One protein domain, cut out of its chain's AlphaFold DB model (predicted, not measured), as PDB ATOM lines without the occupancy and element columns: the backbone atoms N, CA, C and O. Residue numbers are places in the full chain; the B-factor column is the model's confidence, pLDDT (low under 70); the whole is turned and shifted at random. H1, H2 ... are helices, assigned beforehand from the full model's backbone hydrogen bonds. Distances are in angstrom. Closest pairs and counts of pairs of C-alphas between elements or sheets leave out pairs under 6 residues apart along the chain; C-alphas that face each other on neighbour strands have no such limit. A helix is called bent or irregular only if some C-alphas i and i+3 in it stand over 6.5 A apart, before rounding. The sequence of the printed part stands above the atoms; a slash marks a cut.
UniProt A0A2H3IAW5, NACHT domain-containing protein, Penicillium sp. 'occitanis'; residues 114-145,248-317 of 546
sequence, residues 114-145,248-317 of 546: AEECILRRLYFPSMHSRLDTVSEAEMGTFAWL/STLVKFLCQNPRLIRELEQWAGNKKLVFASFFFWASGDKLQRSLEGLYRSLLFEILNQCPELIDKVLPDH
ATOM      1  N   ALA A 114      35.253 -17.028   6.696       53.50
ATOM      2  CA  ALA A 114      34.264 -16.669   5.661       53.50
ATOM      3  C   ALA A 114      32.817 -16.648   6.199       53.50
ATOM      4  O   ALA A 114      31.998 -15.827   5.784       53.50
ATOM      5  N   GLU A 115      32.537 -17.501   7.182       60.03
ATOM      6  CA  GLU A 115      31.292 -17.536   7.954       60.03
ATOM      7  C   GLU A 115      31.029 -16.189   8.645       60.03
ATOM      8  O   GLU A 115      29.939 -15.627   8.540       60.03
ATOM      9  N   GLU A 116      32.054 -15.607   9.275       57.22
ATOM     10  CA  GLU A 116      31.973 -14.307   9.942       57.22
ATOM     11  C   GLU A 116      31.765 -13.163   8.935       57.22
ATOM     12  O   GLU A 116      31.057 -12.199   9.228       57.22
ATOM     13  N   CYS A 117      32.290 -13.279   7.708       57.81
ATOM     14  CA  CYS A 117      32.010 -12.324   6.631       57.81
ATOM     15  C   CYS A 117      30.536 -12.345   6.194       57.81
ATOM     16  O   CYS A 117      29.940 -11.279   6.020       57.81
ATOM     17  N   ILE A 118      29.941 -13.532   6.032       65.19
ATOM     18  CA  ILE A 118      28.525 -13.685   5.657       65.19
ATOM     19  C   ILE A 118      27.629 -13.169   6.784       65.19
ATOM     20  O   ILE A 118      26.739 -12.350   6.539       65.19
ATOM     21  N   LEU A 119      27.916 -13.559   8.029       66.06
ATOM     22  CA  LEU A 119      27.191 -13.078   9.203       66.06
ATOM     23  C   LEU A 119      27.294 -11.555   9.341       66.06
ATOM     24  O   LEU A 119      26.277 -10.893   9.540       66.06
ATOM     25  N   ARG A 120      28.474 -10.962   9.122       65.75
ATOM     26  CA  ARG A 120      28.657  -9.501   9.127       65.75
ATOM     27  C   ARG A 120      27.862  -8.793   8.031       65.75
ATOM     28  O   ARG A 120      27.501  -7.632   8.208       65.75
ATOM     29  N   ARG A 121      27.606  -9.452   6.896       67.12
ATOM     30  CA  ARG A 121      26.841  -8.869   5.784       67.12
ATOM     31  C   ARG A 121      25.329  -8.983   5.974       67.12
ATOM     32  O   ARG A 121      24.601  -8.121   5.490       67.12
ATOM     33  N   LEU A 122      24.875 -10.019   6.678       73.56
ATOM     34  CA  LEU A 122      23.482 -10.169   7.107       73.56
ATOM     35  C   LEU A 122      23.154  -9.272   8.310       73.56
ATOM     36  O   LEU A 122      22.028  -8.790   8.427       73.56
ATOM     37  N   TYR A 123      24.141  -9.020   9.172       73.69
ATOM     38  CA  TYR A 123      24.013  -8.154  10.336       73.69
ATOM     39  C   TYR A 123      23.788  -6.685   9.955       73.69
ATOM     40  O   TYR A 123      24.450  -6.134   9.073       73.69
ATOM     41  N   PHE A 124      22.894  -6.020  10.688       78.19
ATOM     42  CA  PHE A 124      22.717  -4.572  10.641       78.19
ATOM     43  C   PHE A 124      22.599  -4.007  12.072       78.19
ATOM     44  O   PHE A 124      22.039  -4.678  12.939       78.19
ATOM     45  N   PRO A 125      23.103  -2.786  12.353       71.38
ATOM     46  CA  PRO A 125      23.287  -2.299  13.730       71.38
ATOM     47  C   PRO A 125      22.015  -2.241  14.589       71.38
ATOM     48  O   PRO A 125      22.079  -2.377  15.805       71.38
ATOM     49  N   SER A 126      20.851  -2.042  13.970       74.25
ATOM     50  CA  SER A 126      19.565  -1.909  14.662       74.25
ATOM     51  C   SER A 126      18.810  -3.240  14.832       74.25
ATOM     52  O   SER A 126      17.676  -3.233  15.317       74.25
ATOM     53  N   MET A 127      19.421  -4.380  14.480       75.50
ATOM     54  CA  MET A 127      18.773  -5.701  14.438       75.50
ATOM     55  C   MET A 127      18.053  -6.081  15.741       75.50
ATOM     56  O   MET A 127      16.906  -6.519  15.694       75.50
ATOM     57  N   HIS A 128      18.675  -5.831  16.896       74.38
ATOM     58  CA  HIS A 128      18.099  -6.135  18.216       74.38
ATOM     59  C   HIS A 128      17.569  -4.897  18.963       74.38
ATOM     60  O   HIS A 128      16.889  -5.023  19.978       74.38
ATOM     61  N   SER A 129      17.766  -3.693  18.411       70.50
ATOM     62  CA  SER A 129      17.442  -2.419  19.075       70.50
ATOM     63  C   SER A 129      15.972  -2.307  19.500       70.50
ATOM     64  O   SER A 129      15.652  -1.721  20.540       70.50
ATOM     65  N   ARG A 130      15.043  -2.900  18.733       73.31
ATOM     66  CA  ARG A 130      13.632  -2.907  19.132       73.31
ATOM     67  C   ARG A 130      13.375  -3.804  20.343       73.31
ATOM     68  O   ARG A 130      12.599  -3.410  21.208       73.31
ATOM     69  N   LEU A 131      13.990  -4.982  20.407       70.31
ATOM     70  CA  LEU A 131      13.860  -5.895  21.546       70.31
ATOM     71  C   LEU A 131      14.412  -5.247  22.826       70.31
ATOM     72  O   LEU A 131      13.757  -5.296  23.868       70.31
ATOM     73  N   ASP A 132      15.548  -4.559  22.718       70.25
ATOM     74  CA  ASP A 132      16.188  -3.857  23.839       70.25
ATOM     75  C   ASP A 132      15.327  -2.707  24.376       70.25
ATOM     76  O   ASP A 132      15.264  -2.471  25.580       70.25
ATOM     77  N   THR A 133      14.602  -2.015  23.491       72.25
ATOM     78  CA  THR A 133      13.706  -0.903  23.853       72.25
ATOM     79  C   THR A 133      12.318  -1.341  24.326       72.25
ATOM     80  O   THR A 133      11.538  -0.508  24.791       72.25
ATOM     81  N   VAL A 134      11.941  -2.619  24.195       75.94
ATOM     82  CA  VAL A 134      10.706  -3.129  24.812       75.94
ATOM     83  C   VAL A 134      10.939  -3.249  26.320       75.94
ATOM     84  O   VAL A 134      11.788  -4.022  26.754       75.94
ATOM     85  N   SER A 135      10.163  -2.512  27.117       75.88
ATOM     86  CA  SER A 135      10.158  -2.632  28.580       75.88
ATOM     87  C   SER A 135       9.864  -4.065  29.015       75.88
ATOM     88  O   SER A 135       9.066  -4.745  28.366       75.88
ATOM     89  N   GLU A 136      10.483  -4.508  30.108       78.31
ATOM     90  CA  GLU A 136      10.181  -5.810  30.702       78.31
ATOM     91  C   GLU A 136       8.740  -5.873  31.215       78.31
ATOM     92  O   GLU A 136       8.114  -4.851  31.512       78.31
ATOM     93  N   ALA A 137       8.198  -7.087  31.285       76.50
ATOM     94  CA  ALA A 137       6.899  -7.298  31.905       76.50
ATOM     95  C   ALA A 137       6.987  -7.024  33.412       76.50
ATOM     96  O   ALA A 137       7.912  -7.490  34.075       76.50
ATOM     97  N   GLU A 138       5.990  -6.328  33.958       74.88
ATOM     98  CA  GLU A 138       5.803  -6.234  35.409       74.88
ATOM     99  C   GLU A 138       5.664  -7.642  36.012       74.88
ATOM    100  O   GLU A 138       4.980  -8.506  35.440       74.88
ATOM    101  N   MET A 139       6.307  -7.871  37.160       70.50
ATOM    102  CA  MET A 139       6.384  -9.179  37.826       70.50
ATOM    103  C   MET A 139       5.001  -9.838  37.953       70.50
ATOM    104  O   MET A 139       4.041  -9.219  38.406       70.50
ATOM    105  N   GLY A 140       4.891 -11.101  37.532       68.56
ATOM    106  CA  GLY A 140       3.650 -11.882  37.619       68.56
ATOM    107  C   GLY A 140       2.595 -11.596  36.537       68.56
ATOM    108  O   GLY A 140       1.611 -12.324  36.440       68.56
ATOM    109  N   THR A 141       2.782 -10.596  35.664       79.12
ATOM    110  CA  THR A 141       1.758 -10.213  34.661       79.12
ATOM    111  C   THR A 141       1.452 -11.331  33.655       79.12
ATOM    112  O   THR A 141       0.297 -11.544  33.275       79.12
ATOM    113  N   PHE A 142       2.485 -12.064  33.228       83.94
ATOM    114  CA  PHE A 142       2.379 -13.168  32.263       83.94
ATOM    115  C   PHE A 142       2.726 -14.541  32.859       83.94
ATOM    116  O   PHE A 142       2.689 -15.539  32.140       83.94
ATOM    117  N   ALA A 143       2.992 -14.597  34.169       77.88
ATOM    118  CA  ALA A 143       3.297 -15.810  34.929       77.88
ATOM    119  C   ALA A 143       2.268 -16.926  34.699       77.88
ATOM    120  O   ALA A 143       2.622 -18.060  34.385       77.88
ATOM    121  N   TRP A 144       0.977 -16.580  34.715       83.56
ATOM    122  CA  TRP A 144      -0.135 -17.516  34.512       83.56
ATOM    123  C   TRP A 144      -0.072 -18.314  33.197       83.56
ATOM    124  O   TRP A 144      -0.747 -19.336  33.078       83.56
ATOM    125  N   LEU A 145       0.705 -17.877  32.199       83.56
ATOM    126  CA  LEU A 145       0.845 -18.566  30.914       83.56
ATOM    127  C   LEU A 145       1.886 -19.701  30.953       83.56
ATOM    128  O   LEU A 145       1.752 -20.658  30.193       83.56
ATOM    129  N   SER A 248       4.152  -6.856  22.561       79.38
ATOM    130  CA  SER A 248       5.610  -6.946  22.375       79.38
ATOM    131  C   SER A 248       6.322  -7.315  23.677       79.38
ATOM    132  O   SER A 248       7.281  -8.074  23.640       79.38
ATOM    133  N   THR A 249       5.812  -6.835  24.814       81.50
ATOM    134  CA  THR A 249       6.283  -7.187  26.161       81.50
ATOM    135  C   THR A 249       6.038  -8.663  26.476       81.50
ATOM    136  O   THR A 249       6.933  -9.326  26.983       81.50
ATOM    137  N   LEU A 250       4.875  -9.213  26.107       80.44
ATOM    138  CA  LEU A 250       4.586 -10.643  26.224       80.44
ATOM    139  C   LEU A 250       5.531 -11.477  25.351       80.44
ATOM    140  O   LEU A 250       6.099 -12.443  25.836       80.44
ATOM    141  N   VAL A 251       5.741 -11.101  24.085       81.31
ATOM    142  CA  VAL A 251       6.668 -11.827  23.195       81.31
ATOM    143  C   VAL A 251       8.099 -11.780  23.739       81.31
ATOM    144  O   VAL A 251       8.769 -12.806  23.747       81.31
ATOM    145  N   LYS A 252       8.549 -10.634  24.266       76.69
ATOM    146  CA  LYS A 252       9.852 -10.516  24.934       76.69
ATOM    147  C   LYS A 252       9.963 -11.442  26.151       76.69
ATOM    148  O   LYS A 252      10.926 -12.198  26.235       76.69
ATOM    149  N   PHE A 253       8.954 -11.441  27.026       80.38
ATOM    150  CA  PHE A 253       8.877 -12.349  28.175       80.38
ATOM    151  C   PHE A 253       8.963 -13.818  27.742       80.38
ATOM    152  O   PHE A 253       9.722 -14.591  28.317       80.38
ATOM    153  N   LEU A 254       8.228 -14.198  26.692       79.06
ATOM    154  CA  LEU A 254       8.244 -15.552  26.138       79.06
ATOM    155  C   LEU A 254       9.634 -15.947  25.619       79.06
ATOM    156  O   LEU A 254      10.107 -17.029  25.951       79.06
ATOM    157  N   CYS A 255      10.306 -15.075  24.860       74.00
ATOM    158  CA  CYS A 255      11.648 -15.333  24.323       74.00
ATOM    159  C   CYS A 255      12.716 -15.548  25.409       74.00
ATOM    160  O   CYS A 255      13.710 -16.218  25.152       74.00
ATOM    161  N   GLN A 256      12.528 -14.979  26.603       75.69
ATOM    162  CA  GLN A 256      13.477 -15.078  27.715       75.69
ATOM    163  C   GLN A 256      13.103 -16.164  28.738       75.69
ATOM    164  O   GLN A 256      13.904 -16.468  29.622       75.69
ATOM    165  N   ASN A 257      11.902 -16.751  28.653       78.25
ATOM    166  CA  ASN A 257      11.412 -17.681  29.664       78.25
ATOM    167  C   ASN A 257      12.027 -19.090  29.492       78.25
ATOM    168  O   ASN A 257      11.789 -19.743  28.470       78.25
ATOM    169  N   PRO A 258      12.738 -19.631  30.503       79.06
ATOM    170  CA  PRO A 258      13.380 -20.943  30.403       79.06
ATOM    171  C   PRO A 258      12.407 -22.102  30.175       79.06
ATOM    172  O   PRO A 258      12.779 -23.108  29.573       79.06
ATOM    173  N   ARG A 259      11.158 -21.996  30.648       79.69
ATOM    174  CA  ARG A 259      10.170 -23.058  30.442       79.69
ATOM    175  C   ARG A 259       9.769 -23.161  28.981       79.69
ATOM    176  O   ARG A 259       9.669 -24.273  28.482       79.69
ATOM    177  N   LEU A 260       9.583 -22.038  28.290       80.50
ATOM    178  CA  LEU A 260       9.261 -22.053  26.862       80.50
ATOM    179  C   LEU A 260      10.331 -22.805  26.065       80.50
ATOM    180  O   LEU A 260       9.992 -23.607  25.198       80.50
ATOM    181  N   ILE A 261      11.604 -22.612  26.420       76.88
ATOM    182  CA  ILE A 261      12.723 -23.351  25.827       76.88
ATOM    183  C   ILE A 261      12.571 -24.854  26.089       76.88
ATOM    184  O   ILE A 261      12.590 -25.623  25.136       76.88
ATOM    185  N   ARG A 262      12.319 -25.279  27.337       80.75
ATOM    186  CA  ARG A 262      12.119 -26.704  27.682       80.75
ATOM    187  C   ARG A 262      10.958 -27.355  26.924       80.75
ATOM    188  O   ARG A 262      11.074 -28.496  26.491       80.75
ATOM    189  N   GLU A 263       9.833 -26.655  26.785       78.69
ATOM    190  CA  GLU A 263       8.660 -27.181  26.070       78.69
ATOM    191  C   GLU A 263       8.941 -27.315  24.561       78.69
ATOM    192  O   GLU A 263       8.578 -28.317  23.948       78.69
ATOM    193  N   LEU A 264       9.662 -26.356  23.970       75.19
ATOM    194  CA  LEU A 264      10.096 -26.425  22.570       75.19
ATOM    195  C   LEU A 264      11.207 -27.459  22.338       75.19
ATOM    196  O   LEU A 264      11.275 -28.045  21.261       75.19
ATOM    197  N   GLU A 265      12.066 -27.717  23.326       79.25
ATOM    198  CA  GLU A 265      13.056 -28.801  23.278       79.25
ATOM    199  C   GLU A 265      12.370 -30.170  23.250       79.25
ATOM    200  O   GLU A 265      12.784 -31.047  22.491       79.25
ATOM    201  N   GLN A 266      11.276 -30.347  24.004       80.50
ATOM    202  CA  GLN A 266      10.456 -31.559  23.915       80.50
ATOM    203  C   GLN A 266       9.866 -31.743  22.512       80.50
ATOM    204  O   GLN A 266       9.889 -32.857  21.988       80.50
ATOM    205  N   TRP A 267       9.392 -30.662  21.885       80.94
ATOM    206  CA  TRP A 267       8.893 -30.690  20.506       80.94
ATOM    207  C   TRP A 267       9.997 -30.979  19.478       80.94
ATOM    208  O   TRP A 267       9.806 -31.774  18.555       80.94
ATOM    209  N   ALA A 268      11.183 -30.389  19.649       74.31
ATOM    210  CA  ALA A 268      12.336 -30.629  18.784       74.31
ATOM    211  C   ALA A 268      12.872 -32.073  18.897       74.31
ATOM    212  O   ALA A 268      13.433 -32.612  17.932       74.31
ATOM    213  N   GLY A 269      12.686 -32.716  20.054       80.00
ATOM    214  CA  GLY A 269      13.125 -34.080  20.330       80.00
ATOM    215  C   GLY A 269      14.643 -34.210  20.208       80.00
ATOM    216  O   GLY A 269      15.397 -33.546  20.909       80.00
ATOM    217  N   ASN A 270      15.110 -35.052  19.284       78.31
ATOM    218  CA  ASN A 270      16.546 -35.253  19.043       78.31
ATOM    219  C   ASN A 270      17.157 -34.234  18.057       78.31
ATOM    220  O   ASN A 270      18.325 -34.367  17.687       78.31
ATOM    221  N   LYS A 271      16.377 -33.266  17.556       74.75
ATOM    222  CA  LYS A 271      16.852 -32.243  16.611       74.75
ATOM    223  C   LYS A 271      17.360 -31.016  17.368       74.75
ATOM    224  O   LYS A 271      16.877 -30.694  18.446       74.75
ATOM    225  N   LYS A 272      18.314 -30.299  16.773       73.94
ATOM    226  CA  LYS A 272      18.808 -29.023  17.305       73.94
ATOM    227  C   LYS A 272      17.711 -27.961  17.192       73.94
ATOM    228  O   LYS A 272      17.258 -27.669  16.086       73.94
ATOM    229  N   LEU A 273      17.299 -27.407  18.327       72.69
ATOM    230  CA  LEU A 273      16.383 -26.273  18.393       72.69
ATOM    231  C   LEU A 273      17.149 -24.985  18.055       72.69
ATOM    232  O   LEU A 273      18.232 -24.753  18.589       72.69
ATOM    233  N   VAL A 274      16.598 -24.171  17.156       72.06
ATOM    234  CA  VAL A 274      17.188 -22.900  16.715       72.06
ATOM    235  C   VAL A 274      16.187 -21.788  16.981       72.06
ATOM    236  O   VAL A 274      15.043 -21.869  16.533       72.06
ATOM    237  N   PHE A 275      16.614 -20.751  17.700       73.12
ATOM    238  CA  PHE A 275      15.770 -19.603  18.017       73.12
ATOM    239  C   PHE A 275      16.039 -18.446  17.069       73.12
ATOM    240  O   PHE A 275      17.174 -18.004  16.940       73.12
ATOM    241  N   ALA A 276      14.995 -17.913  16.449       72.31
ATOM    242  CA  ALA A 276      15.099 -16.684  15.681       72.31
ATOM    243  C   ALA A 276      13.930 -15.757  16.032       72.31
ATOM    244  O   ALA A 276      12.774 -16.182  16.096       72.31
ATOM    245  N   SER A 277      14.239 -14.499  16.315       75.12
ATOM    246  CA  SER A 277      13.351 -13.456  16.779       75.12
ATOM    247  C   SER A 277      13.520 -12.184  15.946       75.12
ATOM    248  O   SER A 277      14.615 -11.704  15.675       75.12
ATOM    249  N   PHE A 278      12.401 -11.579  15.558       78.50
ATOM    250  CA  PHE A 278      12.411 -10.281  14.896       78.50
ATOM    251  C   PHE A 278      11.243  -9.434  15.375       78.50
ATOM    252  O   PHE A 278      10.101  -9.894  15.440       78.50
ATOM    253  N   PHE A 279      11.529  -8.172  15.687       78.31
ATOM    254  CA  PHE A 279      10.546  -7.233  16.209       78.31
ATOM    255  C   PHE A 279      10.365  -6.088  15.224       78.31
ATOM    256  O   PHE A 279      11.190  -5.177  15.158       78.31
ATOM    257  N   PHE A 280       9.240  -6.101  14.505       77.31
ATOM    258  CA  PHE A 280       8.866  -4.974  13.660       77.31
ATOM    259  C   PHE A 280       8.763  -3.692  14.487       77.31
ATOM    260  O   PHE A 280       8.071  -3.642  15.513       77.31
ATOM    261  N   TRP A 281       9.399  -2.629  13.999       80.75
ATOM    262  CA  TRP A 281       9.292  -1.310  14.603       80.75
ATOM    263  C   TRP A 281       8.908  -0.262  13.575       80.75
ATOM    264  O   TRP A 281       9.709   0.145  12.739       80.75
ATOM    265  N   ALA A 282       7.667   0.219  13.676       75.12
ATOM    266  CA  ALA A 282       7.184   1.280  12.808       75.12
ATOM    267  C   ALA A 282       8.049   2.540  12.930       75.12
ATOM    268  O   ALA A 282       8.367   3.127  11.912       75.12
ATOM    269  N   SER A 283       8.499   2.936  14.120       76.50
ATOM    270  CA  SER A 283       9.368   4.114  14.289       76.50
ATOM    271  C   SER A 283      10.864   3.827  14.096       76.50
ATOM    272  O   SER A 283      11.674   4.723  14.302       76.50
ATOM    273  N   GLY A 284      11.218   2.591  13.738       75.19
ATOM    274  CA  GLY A 284      12.587   2.167  13.473       75.19
ATOM    275  C   GLY A 284      13.083   2.537  12.074       75.19
ATOM    276  O   GLY A 284      12.379   3.181  11.289       75.19
ATOM    277  N   ASP A 285      14.299   2.100  11.747       77.31
ATOM    278  CA  ASP A 285      14.888   2.299  10.419       77.31
ATOM    279  C   ASP A 285      14.197   1.465   9.321       77.31
ATOM    280  O   ASP A 285      13.335   0.626   9.586       77.31
ATOM    281  N   LYS A 286      14.571   1.683   8.050       80.75
ATOM    282  CA  LYS A 286      13.947   1.003   6.899       80.75
ATOM    283  C   LYS A 286      13.962  -0.526   7.032       80.75
ATOM    284  O   LYS A 286      12.985  -1.162   6.637       80.75
ATOM    285  N   LEU A 287      15.022  -1.112   7.593       80.19
ATOM    286  CA  LEU A 287      15.137  -2.563   7.733       80.19
ATOM    287  C   LEU A 287      14.184  -3.083   8.817       80.19
ATOM    288  O   LEU A 287      13.445  -4.026   8.545       80.19
ATOM    289  N   GLN A 288      14.065  -2.409   9.964       77.56
ATOM    290  CA  GLN A 288      13.177  -2.798  11.075       77.56
ATOM    291  C   GLN A 288      11.670  -2.799  10.746       77.56
ATOM    292  O   GLN A 288      10.869  -3.375  11.484       77.56
ATOM    293  N   ARG A 289      11.256  -2.160   9.649       82.81
ATOM    294  CA  ARG A 289       9.858  -2.110   9.165       82.81
ATOM    295  C   ARG A 289       9.629  -2.886   7.860       82.81
ATOM    296  O   ARG A 289       8.529  -2.834   7.315       82.81
ATOM    297  N   SER A 290      10.634  -3.599   7.357       80.00
ATOM    298  CA  SER A 290      10.584  -4.283   6.057       80.00
ATOM    299  C   SER A 290      10.668  -5.805   6.181       80.00
ATOM    300  O   SER A 290      11.209  -6.338   7.148       80.00
ATOM    301  N   LEU A 291      10.180  -6.512   5.157       73.88
ATOM    302  CA  LEU A 291      10.394  -7.957   5.017       73.88
ATOM    303  C   LEU A 291      11.876  -8.301   4.812       73.88
ATOM    304  O   LEU A 291      12.326  -9.349   5.259       73.88
ATOM    305  N   GLU A 292      12.644  -7.408   4.185       80.44
ATOM    306  CA  GLU A 292      14.093  -7.562   4.030       80.44
ATOM    307  C   GLU A 292      14.792  -7.668   5.392       80.44
ATOM    308  O   GLU A 292      15.597  -8.575   5.595       80.44
ATOM    309  N   GLY A 293      14.448  -6.793   6.344       74.94
ATOM    310  CA  GLY A 293      14.972  -6.868   7.709       74.94
ATOM    311  C   GLY A 293      14.560  -8.151   8.424       74.94
ATOM    312  O   GLY A 293      15.422  -8.803   9.005       74.94
ATOM    313  N   LEU A 294      13.292  -8.569   8.303       72.00
ATOM    314  CA  LEU A 294      12.812  -9.846   8.846       72.00
ATOM    315  C   LEU A 294      13.648 -11.026   8.327       72.00
ATOM    316  O   LEU A 294      14.172 -11.798   9.125       72.00
ATOM    317  N   TYR A 295      13.806 -11.162   7.006       80.06
ATOM    318  CA  TYR A 295      14.567 -12.271   6.425       80.06
ATOM    319  C   TYR A 295      16.038 -12.238   6.831       80.06
ATOM    320  O   TYR A 295      16.593 -13.280   7.171       80.06
ATOM    321  N   ARG A 296      16.667 -11.057   6.845       80.88
ATOM    322  CA  ARG A 296      18.068 -10.914   7.264       80.88
ATOM    323  C   ARG A 296      18.277 -11.281   8.724       80.88
ATOM    324  O   ARG A 296      19.234 -11.988   9.013       80.88
ATOM    325  N   SER A 297      17.395 -10.845   9.621       76.62
ATOM    326  CA  SER A 297      17.468 -11.177  11.047       76.62
ATOM    327  C   SER A 297      17.275 -12.665  11.301       76.62
ATOM    328  O   SER A 297      18.106 -13.268  11.971       76.62
ATOM    329  N   LEU A 298      16.252 -13.276  10.690       75.81
ATOM    330  CA  LEU A 298      16.018 -14.713  10.835       75.81
ATOM    331  C   LEU A 298      17.197 -15.532  10.292       75.81
ATOM    332  O   LEU A 298      17.666 -16.445  10.962       75.81
ATOM    333  N   LEU A 299      17.711 -15.192   9.104       79.00
ATOM    334  CA  LEU A 299      18.882 -15.866   8.535       79.00
ATOM    335  C   LEU A 299      20.127 -15.663   9.398       79.00
ATOM    336  O   LEU A 299      20.856 -16.621   9.630       79.00
ATOM    337  N   PHE A 300      20.362 -14.449   9.898       78.25
ATOM    338  CA  PHE A 300      21.487 -14.163  10.781       78.25
ATOM    339  C   PHE A 300      21.429 -15.013  12.055       78.25
ATOM    340  O   PHE A 300      22.402 -15.689  12.374       78.25
ATOM    341  N   GLU A 301      20.294 -15.048  12.755       73.44
ATOM    342  CA  GLU A 301      20.159 -15.808  14.002       73.44
ATOM    343  C   GLU A 301      20.242 -17.324  13.779       73.44
ATOM    344  O   GLU A 301      20.878 -18.019  14.578       73.44
ATOM    345  N   ILE A 302      19.665 -17.832  12.682       75.56
ATOM    346  CA  ILE A 302      19.731 -19.253  12.314       75.56
ATOM    347  C   ILE A 302      21.166 -19.657  11.971       75.56
ATOM    348  O   ILE A 302      21.668 -20.636  12.520       75.56
ATOM    349  N   LEU A 303      21.840 -18.914  11.089       74.31
ATOM    350  CA  LEU A 303      23.198 -19.239  10.641       74.31
ATOM    351  C   LEU A 303      24.239 -19.017  11.747       74.31
ATOM    352  O   LEU A 303      25.223 -19.744  11.804       74.31
ATOM    353  N   ASN A 304      24.005 -18.076  12.665       73.56
ATOM    354  CA  ASN A 304      24.855 -17.884  13.840       73.56
ATOM    355  C   ASN A 304      24.773 -19.078  14.811       73.56
ATOM    356  O   ASN A 304      25.767 -19.453  15.425       73.56
ATOM    357  N   GLN A 305      23.599 -19.706  14.942       72.94
ATOM    358  CA  GLN A 305      23.420 -20.909  15.766       72.94
ATOM    359  C   GLN A 305      23.821 -22.195  15.047       72.94
ATOM    360  O   GLN A 305      24.270 -23.137  15.700       72.94
ATOM    361  N   CYS A 306      23.677 -22.242  13.725       73.19
ATOM    362  CA  CYS A 306      24.008 -23.374  12.870       73.19
ATOM    363  C   CYS A 306      24.947 -22.955  11.724       73.19
ATOM    364  O   CYS A 306      24.498 -22.910  10.572       73.19
ATOM    365  N   PRO A 307      26.240 -22.688  11.994       70.50
ATOM    366  CA  PRO A 307      27.206 -22.363  10.942       70.50
ATOM    367  C   PRO A 307      27.279 -23.445   9.854       70.50
ATOM    368  O   PRO A 307      27.432 -23.134   8.679       70.50
ATOM    369  N   GLU A 308      27.029 -24.709  10.213       68.62
ATOM    370  CA  GLU A 308      26.955 -25.847   9.291       68.62
ATOM    371  C   GLU A 308      25.877 -25.727   8.194       68.62
ATOM    372  O   GLU A 308      25.890 -26.483   7.220       68.62
ATOM    373  N   LEU A 309      24.903 -24.825   8.357       67.50
ATOM    374  CA  LEU A 309      23.869 -24.560   7.357       67.50
ATOM    375  C   LEU A 309      24.302 -23.526   6.321       67.50
ATOM    376  O   LEU A 309      23.650 -23.450   5.283       67.50
ATOM    377  N   ILE A 310      25.374 -22.765   6.553       66.94
ATOM    378  CA  ILE A 310      25.859 -21.752   5.605       66.94
ATOM    379  C   ILE A 310      26.155 -22.414   4.253       66.94
ATOM    380  O   ILE A 310      25.598 -21.990   3.242       66.94
ATOM    381  N   ASP A 311      26.870 -23.538   4.261       59.88
ATOM    382  CA  ASP A 311      27.210 -24.314   3.058       59.88
ATOM    383  C   ASP A 311      25.988 -24.954   2.366       59.88
ATOM    384  O   ASP A 311      26.056 -25.358   1.208       59.88
ATOM    385  N   LYS A 312      24.849 -25.080   3.065       62.81
ATOM    386  CA  LYS A 312      23.609 -25.682   2.531       62.81
ATOM    387  C   LYS A 312      22.566 -24.665   2.084       62.81
ATOM    388  O   LYS A 312      21.754 -24.985   1.221       62.81
ATOM    389  N   VAL A 313      22.531 -23.491   2.715       61.00
ATOM    390  CA  VAL A 313      21.637 -22.366   2.383       61.00
ATOM    391  C   VAL A 313      22.234 -21.536   1.250       61.00
ATOM    392  O   VAL A 313      21.497 -20.991   0.431       61.00
ATOM    393  N   LEU A 314      23.564 -21.502   1.167       59.75
ATOM    394  CA  LEU A 314      24.328 -20.940   0.062       59.75
ATOM    395  C   LEU A 314      25.165 -22.051  -0.593       59.75
ATOM    396  O   LEU A 314      26.390 -21.936  -0.620       59.75
ATOM    397  N   PRO A 315      24.542 -23.146  -1.082       49.16
ATOM    398  CA  PRO A 315      25.296 -24.168  -1.780       49.16
ATOM    399  C   PRO A 315      25.841 -23.535  -3.058       49.16
ATOM    400  O   PRO A 315      25.153 -22.751  -3.711       49.16
ATOM    401  N   ASP A 316      27.095 -23.835  -3.362       48.09
ATOM    402  CA  ASP A 316      27.844 -23.319  -4.501       48.09
ATOM    403  C   ASP A 316      26.965 -23.096  -5.756       48.09
ATOM    404  O   ASP A 316      26.483 -24.051  -6.358       48.09
ATOM    405  N   HIS A 317      26.847 -21.831  -6.184       48.81
ATOM    406  CA  HIS A 317      26.130 -21.316  -7.368       48.81
ATOM    407  C   HIS A 317      24.603 -21.175  -7.233       48.81
ATOM    408  O   HIS A 317      23.870 -22.107  -6.911       48.81
TER     409      HIS A 317
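AT A GLANCE: This is residues 114 to 145 and 248 to 317 of the 546 residues of the protein "NACHT domain-containing protein" of Penicillium sp. 'occitanis' (UniProt A0A2H3IAW5). The model is a flat, open arrangement of helices in two groups: on one side the longest helix, H5, lies side by side with H1, and H6 makes a corner with H5 at its end; on the other side H3 and H4 follow each other at a corner. The long link from H4 to H5 runs through the space between the two groups, with short H2 at one edge near H3, and residues 266 to 271 stick out at the far end of H4. The printed part has 102 residues with six named helices, in the order H1 to H6, and no named strand; the class is all helix. It is only just loose, close to compact, with a radius of gyration of the C-alphas of 15.7 A, and it spans 50 by 40 by 19 A.

HOW THE PARTS SIT: H5, residues 291 to 305, touches H1, residues 114 to 122, at a shallow tilt of 28 degrees, opposite ways; the closest C-alphas are those of Leu 122 and Arg 296, 5.5 A apart. H6, residues 307 to 313, is close to H5 but not clearly touching, at a steep tilt of 48 degrees, opposite ways, with the C-alphas of Leu 303 and Ile 310 closest at 6.2 A. H6 is also close to H1 but not clearly touching: the closest C-alphas, of Glu 115 and Pro 307, are 7.0 A apart. H3, residues 248 to 256, is close to H4, residues 258 to 268, but not clearly touching, with the C-alphas of Leu 254 and Leu 260 closest at 6.6 A; their lines are only just about perpendicular, at 71 degrees. H2, residues 129 to 133, is close to H3 but not clearly touching, through the C-alphas of Leu 131 and Lys 252, 7.0 A apart. H3 and H5 are apart, and so are H4 and H5. In H1 to H5 every O i to N i+4 pair is within hydrogen-bond range; in H6 it is 1 of 3, beside 3 of 4 O i to N i+3 pairs.

IN THESE COORDINATES: H5 is 21.3 A long from first to last C-alpha, H4 15.2 A, H1 12.7 A, H3 12.5 A, H6 10.2 A and H2 6.3 A. H1 begins at C-alpha 114, (34.264, -16.669, 5.661). H5 begins at C-alpha 291, (10.394, -7.957, 5.017), and H6 ends at C-alpha 313, (21.637, -22.366, 2.383). H6 is neither bent nor irregular, but only just: C-alphas 308 and 311 are 6.4 A apart.

THE WHOLE: The two C-alphas farthest apart are those of Gly 140 and His 317, 51.2 A. Residues 146 to 247 are cut out, and C-alphas 145 and 248 lie 15.2 A apart across the cut. The link from H4 to H5, 22 residues, is long. The mean pLDDT of the printed part is 73.7; residues 114 to 121, 140 and 308 to 317 are under 70.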